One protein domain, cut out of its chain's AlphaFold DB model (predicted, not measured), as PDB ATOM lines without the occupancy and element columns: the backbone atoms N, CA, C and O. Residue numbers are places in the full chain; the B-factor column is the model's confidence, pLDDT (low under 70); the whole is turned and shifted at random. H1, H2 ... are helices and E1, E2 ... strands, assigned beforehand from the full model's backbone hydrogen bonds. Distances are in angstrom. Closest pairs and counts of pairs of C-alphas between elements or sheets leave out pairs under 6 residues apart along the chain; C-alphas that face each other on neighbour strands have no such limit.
ATOM      1  N   ASP A  33     107.461 104.893 152.583       79.12
ATOM      2  CA  ASP A  33     106.516 105.252 153.647       79.12
ATOM      3  C   ASP A  33     105.958 104.011 154.363       79.12
ATOM      4  O   ASP A  33     105.989 103.932 155.589       79.12
ATOM      5  N   ALA A  34     105.600 102.977 153.593       77.50
ATOM      6  CA  ALA A  34     105.151 101.692 154.124       77.50
ATOM      7  C   ALA A  34     106.231 101.018 154.988       77.50
ATOM      8  O   ALA A  34     105.936 100.488 156.058       77.50
ATOM      9  N   VAL A  35     107.501 101.097 154.571       77.00
ATOM     10  CA  VAL A  35     108.629 100.589 155.370       77.00
ATOM     11  C   VAL A  35     108.725 101.332 156.703       77.00
ATOM     12  O   VAL A  35     108.828 100.711 157.760       77.00
ATOM     13  N   MET A  36     108.686 102.668 156.668       78.81
ATOM     14  CA  MET A  36     108.794 103.499 157.870       78.81
ATOM     15  C   MET A  36     107.630 103.268 158.837       78.81
ATOM     16  O   MET A  36     107.863 103.188 160.046       78.81
ATOM     17  N   GLN A  37     106.406 103.114 158.329       79.44
ATOM     18  CA  GLN A  37     105.252 102.769 159.159       79.44
ATOM     19  C   GLN A  37     105.419 101.405 159.837       79.44
ATOM     20  O   GLN A  37     105.205 101.306 161.046       79.44
ATOM     21  N   GLY A  38     105.869 100.382 159.105       78.69
ATOM     22  CA  GLY A  38     106.092  99.048 159.673       78.69
ATOM     23  C   GLY A  38     107.159  99.060 160.765       78.69
ATOM     24  O   GLY A  38     106.977  98.478 161.832       78.69
ATOM     25  N   VAL A  39     108.254  99.790 160.533       77.75
ATOM     26  CA  VAL A  39     109.364  99.911 161.490       77.75
ATOM     27  C   VAL A  39     108.887 100.574 162.774       77.75
ATOM     28  O   VAL A  39     109.186 100.097 163.872       77.75
ATOM     29  N   LYS A  40     108.112 101.655 162.641       80.12
ATOM     30  CA  LYS A  40     107.526 102.362 163.778       80.12
ATOM     31  C   LYS A  40     106.611 101.433 164.576       80.12
ATOM     32  O   LYS A  40     106.773 101.335 165.789       80.12
ATOM     33  N   ASN A  41     105.716 100.708 163.910       79.56
ATOM     34  CA  ASN A  41     104.797  99.780 164.567       79.56
ATOM     35  C   ASN A  41     105.548  98.665 165.324       79.56
ATOM     36  O   ASN A  41     105.321  98.436 166.513       79.56
ATOM     37  N   TYR A  42     106.542  98.057 164.673       76.25
ATOM     38  CA  TYR A  42     107.375  97.011 165.266       76.25
ATOM     39  C   TYR A  42     108.173  97.508 166.482       76.25
ATOM     40  O   TYR A  42     108.238  96.822 167.502       76.25
ATOM     41  N   SER A  43     108.732  98.722 166.415       75.25
ATOM     42  CA  SER A  43     109.469  99.327 167.533       75.25
ATOM     43  C   SER A  43     108.588  99.601 168.760       75.25
ATOM     44  O   SER A  43     109.000  99.295 169.879       75.25
ATOM     45  N   ILE A  44     107.353 100.080 168.559       78.75
ATOM     46  CA  ILE A  44     106.371 100.312 169.632       78.75
ATOM     47  C   ILE A  44     105.985  98.980 170.279       78.75
ATOM     48  O   ILE A  44     106.055  98.843 171.501       78.75
ATOM     49  N   ARG A  45     105.661  97.966 169.467       76.69
ATOM     50  CA  ARG A  45     105.293  96.622 169.942       76.69
ATOM     51  C   ARG A  45     106.423  95.946 170.725       76.69
ATOM     52  O   ARG A  45     106.164  95.276 171.718       76.69
ATOM     53  N   ARG A  46     107.677  96.153 170.315       74.94
ATOM     54  CA  ARG A  46     108.878  95.684 171.030       74.94
ATOM     55  C   ARG A  46     109.287  96.578 172.205       74.94
ATOM     56  O   ARG A  46     110.236  96.222 172.899       74.94
ATOM     57  N   SER A  47     108.618  97.716 172.418       76.62
ATOM     58  CA  SER A  47     109.021  98.746 173.391       76.62
ATOM     59  C   SER A  47     110.517  99.072 173.287       76.62
ATOM     60  O   SER A  47     111.252  99.107 174.276       76.62
ATOM     61  N   ALA A  48     110.985  99.241 172.051       76.75
ATOM     62  CA  ALA A  48     112.384  99.467 171.737       76.75
ATOM     63  C   ALA A  48     112.558 100.834 171.077       76.75
ATOM     64  O   ALA A  48     111.793 101.217 170.191       76.75
ATOM     65  N   GLU A  49     113.594 101.565 171.483       81.44
ATOM     66  CA  GLU A  49     113.966 102.787 170.785       81.44
ATOM     67  C   GLU A  49     114.543 102.405 169.419       81.44
ATOM     68  O   GLU A  49     115.290 101.429 169.291       81.44
ATOM     69  N   TYR A  50     114.215 103.170 168.381       79.12
ATOM     70  CA  TYR A  50     114.807 102.993 167.061       79.12
ATOM     71  C   TYR A  50     115.407 104.298 166.561       79.12
ATOM     72  O   TYR A  50     114.918 105.395 166.833       79.12
ATOM     73  N   ARG A  51     116.490 104.167 165.802       85.44
ATOM     74  CA  ARG A  51     117.117 105.246 165.049       85.44
ATOM     75  C   ARG A  51     117.179 104.839 163.591       85.44
ATOM     76  O   ARG A  51     117.641 103.749 163.266       85.44
ATOM     77  N   VAL A  52     116.722 105.729 162.721       82.69
ATOM     78  CA  VAL A  52     116.877 105.578 161.275       82.69
ATOM     79  C   VAL A  52     118.152 106.303 160.870       82.69
ATOM     80  O   VAL A  52     118.297 107.498 161.115       82.69
ATOM     81  N   ILE A  53     119.072 105.563 160.274       85.88
ATOM     82  CA  ILE A  53     120.318 106.044 159.697       85.88
ATOM     83  C   ILE A  53     120.135 105.976 158.181       85.88
ATOM     84  O   ILE A  53     119.982 104.898 157.605       85.88
ATOM     85  N   GLU A  54     120.104 107.131 157.526       85.62
ATOM     86  CA  GLU A  54     120.148 107.192 156.065       85.62
ATOM     87  C   GLU A  54     121.587 106.883 155.628       85.62
ATOM     88  O   GLU A  54     122.512 107.613 155.977       85.62
ATOM     89  N   LEU A  55     121.790 105.753 154.942       80.69
ATOM     90  CA  LEU A  55     123.099 105.363 154.403       80.69
ATOM     91  C   LEU A  55     123.319 105.984 153.018       80.69
ATOM     92  O   LEU A  55     124.426 106.398 152.696       80.69
ATOM     93  N   ASP A  56     122.269 106.011 152.195       82.25
ATOM     94  CA  ASP A  56     122.256 106.580 150.845       82.25
ATOM     95  C   ASP A  56     120.823 107.014 150.482       82.25
ATOM     96  O   ASP A  56     119.864 106.608 151.143       82.25
ATOM     97  N   ARG A  57     120.638 107.761 149.383       78.12
ATOM     98  CA  ARG A  57     119.309 108.171 148.873       78.12
ATOM     99  C   ARG A  57     118.337 106.998 148.682       78.12
ATOM    100  O   ARG A  57     117.129 107.220 148.621       78.12
ATOM    101  N   LEU A  58     118.848 105.774 148.535       79.75
ATOM    102  CA  LEU A  58     118.054 104.553 148.385       79.75
ATOM    103  C   LEU A  58     118.305 103.519 149.488       79.75
ATOM    104  O   LEU A  58     117.714 102.444 149.434       79.75
ATOM    105  N   LYS A  59     119.171 103.788 150.469       84.69
ATOM    106  CA  LYS A  59     119.528 102.809 151.506       84.69
ATOM    107  C   LYS A  59     119.297 103.392 152.887       84.69
ATOM    108  O   LYS A  59     119.863 104.422 153.244       84.69
ATOM    109  N   TYR A  60     118.518 102.679 153.685       84.00
ATOM    110  CA  TYR A  60     118.210 103.036 155.058       84.00
ATOM    111  C   TYR A  60     118.599 101.888 155.971       84.00
ATOM    112  O   TYR A  60     118.283 100.728 155.713       84.00
ATOM    113  N   LEU A  61     119.271 102.227 157.057       85.44
ATOM    114  CA  LEU A  61     119.550 101.325 158.154       85.44
ATOM    115  C   LEU A  61     118.702 101.759 159.338       85.44
ATOM    116  O   LEU A  61     118.829 102.880 159.818       85.44
ATOM    117  N   VAL A  62     117.850 100.879 159.836       82.81
ATOM    118  CA  VAL A  62     117.175 101.108 161.109       82.81
ATOM    119  C   VAL A  62     117.917 100.325 162.166       82.81
ATOM    120  O   VAL A  62     118.001  99.107 162.079       82.81
ATOM    121  N   HIS A  63     118.441 101.018 163.165       84.88
ATOM    122  CA  HIS A  63     119.080 100.400 164.313       84.88
ATOM    123  C   HIS A  63     118.183 100.568 165.535       84.88
ATOM    124  O   HIS A  63     117.814 101.694 165.883       84.88
ATOM    125  N   SER A  64     117.851  99.471 166.208       79.06
ATOM    126  CA  SER A  64     117.071  99.508 167.437       79.06
ATOM    127  C   SER A  64     117.931  99.238 168.662       79.06
ATOM    128  O   SER A  64     118.682  98.264 168.725       79.06
ATOM    129  N   ARG A  65     117.794 100.118 169.655       75.00
ATOM    130  CA  ARG A  65     118.385  99.972 170.981       75.00
ATOM    131  C   ARG A  65     117.245  99.675 171.951       75.00
ATOM    132  O   ARG A  65     116.415 100.536 172.224       75.00
ATOM    133  N   GLN A  66     117.158  98.434 172.414       71.38
ATOM    134  CA  GLN A  66     116.068  98.016 173.289       71.38
ATOM    135  C   GLN A  66     116.253  98.581 174.706       71.38
ATOM    136  O   GLN A  66     117.369  98.610 175.220       71.38
ATOM    137  N   ALA A  67     115.156  99.027 175.328       58.19
ATOM    138  CA  ALA A  67     115.177  99.679 176.639       58.19
ATOM    139  C   ALA A  67     115.240  98.693 177.824       58.19
ATOM    140  O   ALA A  67     115.648  99.075 178.916       58.19
ATOM    141  N   ALA A  68     114.875  97.422 177.625       59.06
ATOM    142  CA  ALA A  68     114.950  96.401 178.667       59.06
ATOM    143  C   ALA A  68     115.120  94.999 178.056       59.06
ATOM    144  O   ALA A  68     114.233  94.493 177.371       59.06
ATOM    145  N   ASN A  69     116.265  94.370 178.331       62.28
ATOM    146  CA  ASN A  69     116.491  92.920 178.279       62.28
ATOM    147  C   ASN A  69     116.445  92.158 176.936       62.28
ATOM    148  O   ASN A  69     116.447  90.928 176.962       62.28
ATOM    149  N   GLY A  70     116.445  92.817 175.776       65.75
ATOM    150  CA  GLY A  70     116.521  92.117 174.485       65.75
ATOM    151  C   GLY A  70     117.723  92.508 173.634       65.75
ATOM    152  O   GLY A  70     118.320  93.571 173.816       65.75
ATOM    153  N   TYR A  71     118.095  91.610 172.720       72.50
ATOM    154  CA  TYR A  71     119.205  91.828 171.799       72.50
ATOM    155  C   TYR A  71     118.881  92.978 170.833       72.50
ATOM    156  O   TYR A  71     117.780  93.007 170.271       72.50
ATOM    157  N   PRO A  72     119.820  93.919 170.617       75.25
ATOM    158  CA  PRO A  72     119.647  94.960 169.614       75.25
ATOM    159  C   PRO A  72     119.479  94.322 168.232       75.25
ATOM    160  O   PRO A  72     120.108  93.310 167.920       75.25
ATOM    161  N   TRP A  73     118.625  94.919 167.405       76.44
ATOM    162  CA  TRP A  73     118.377  94.465 166.039       76.44
ATOM    163  C   TRP A  73     118.572  95.611 165.053       76.44
ATOM    164  O   TRP A  73     118.346  96.782 165.371       76.44
ATOM    165  N   SER A  74     118.978  95.245 163.841       81.38
ATOM    166  CA  SER A  74     119.203  96.171 162.738       81.38
ATOM    167  C   SER A  74     118.424  95.706 161.516       81.38
ATOM    168  O   SER A  74     118.520  94.543 161.131       81.38
ATOM    169  N   LEU A  75     117.668  96.607 160.893       79.00
ATOM    170  CA  LEU A  75     116.945  96.359 159.649       79.00
ATOM    171  C   LEU A  75     117.611  97.129 158.508       79.00
ATOM    172  O   LEU A  75     117.725  98.354 158.558       79.00
ATOM    173  N   HIS A  76     118.031  96.406 157.474       84.38
ATOM    174  CA  HIS A  76     118.616  96.982 156.267       84.38
ATOM    175  C   HIS A  76     117.540  97.079 155.190       84.38
ATOM    176  O   HIS A  76     116.994  96.070 154.752       84.38
ATOM    177  N   VAL A  77     117.255  98.297 154.749       78.69
ATOM    178  CA  VAL A  77     116.272  98.580 153.708       78.69
ATOM    179  C   VAL A  77     117.018  99.149 152.514       78.69
ATOM    180  O   VAL A  77     117.624 100.216 152.600       78.69
ATOM    181  N   ALA A  78     116.957  98.452 151.385       81.94
ATOM    182  CA  ALA A  78     117.476  98.938 150.117       81.94
ATOM    183  C   ALA A  78     116.319  99.120 149.136       81.94
ATOM    184  O   ALA A  78     115.549  98.198 148.872       81.94
ATOM    185  N   PHE A  79     116.194 100.321 148.586       74.56
ATOM    186  CA  PHE A  79     115.230 100.624 147.550       74.56
ATOM    187  C   PHE A  79     115.820 100.208 146.207       74.56
ATOM    188  O   PHE A  79     116.694 100.877 145.649       74.56
TER     189      PHE A  79
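Overview. This is residues 33 to 79 of the 85 residues of an uncharacterized protein of Arachis hypogaea (UniProt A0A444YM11). One helix, H1, lies lengthwise over one face of a three-stranded sheet, E1 E2 E3, whose other face is bare. The two layers, helix and sheet, make a small elongated slab, and the loop between E2 and E3 reaches out at one end. The printed part has 47 residues with one named helix and three named strands, in the order H1 E1 E2 E3; the sheet's order is E1 - E2 - E3, all antiparallel. The class is mixed, helices and strands; the whole is compact, with a radius of gyration of the C-alphas of 10.7 A and spans of 33 by 18 by 11 A.

Along the chain. H1 is residues 33 to 45, 18.5 A long, and its C-alpha 33 is at (106.516, 105.252, 153.647). E1, residues 48 to 56, measures 24.2 A and begins with C-alpha 48 at (112.384, 99.467, 171.737). E2 is residues 59 to 66, 22.6 A. E3, residues 73 to 78, measures 16.6 A and ends with C-alpha 78 at (117.476, 98.938, 150.117).

Arrangement. H1 is on the sheet at a height of 9.6 A. It lies over E2 and runs along the strands, at 7 degrees to E2 on the local plane. The closest C-alphas of H1 and E1 are those of Ser 43 and Tyr 50, 6.5 A apart. In H1 every O i to N i+4 pair is within hydrogen-bond range. The strands form a meander, each the antiparallel neighbour of the one before. In the hairpin E1 and E2, N 51 and O 63 are within hydrogen-bond range at 2.8 A. In the hairpin E2 and E3, N 62 and O 75 are within it at 2.8 A. E1 and E3 are edge strands.

Size, cuts and confidence. The two C-alphas farthest apart, those of Arg 57 and Asn 69, are 33.2 A apart. The printed part has no cut. The links H1 to E1 and E1 to E2 are tight, and E2 to E3 is short. The mean pLDDT of the printed part is 77.9, with residues 67 to 70 under 70.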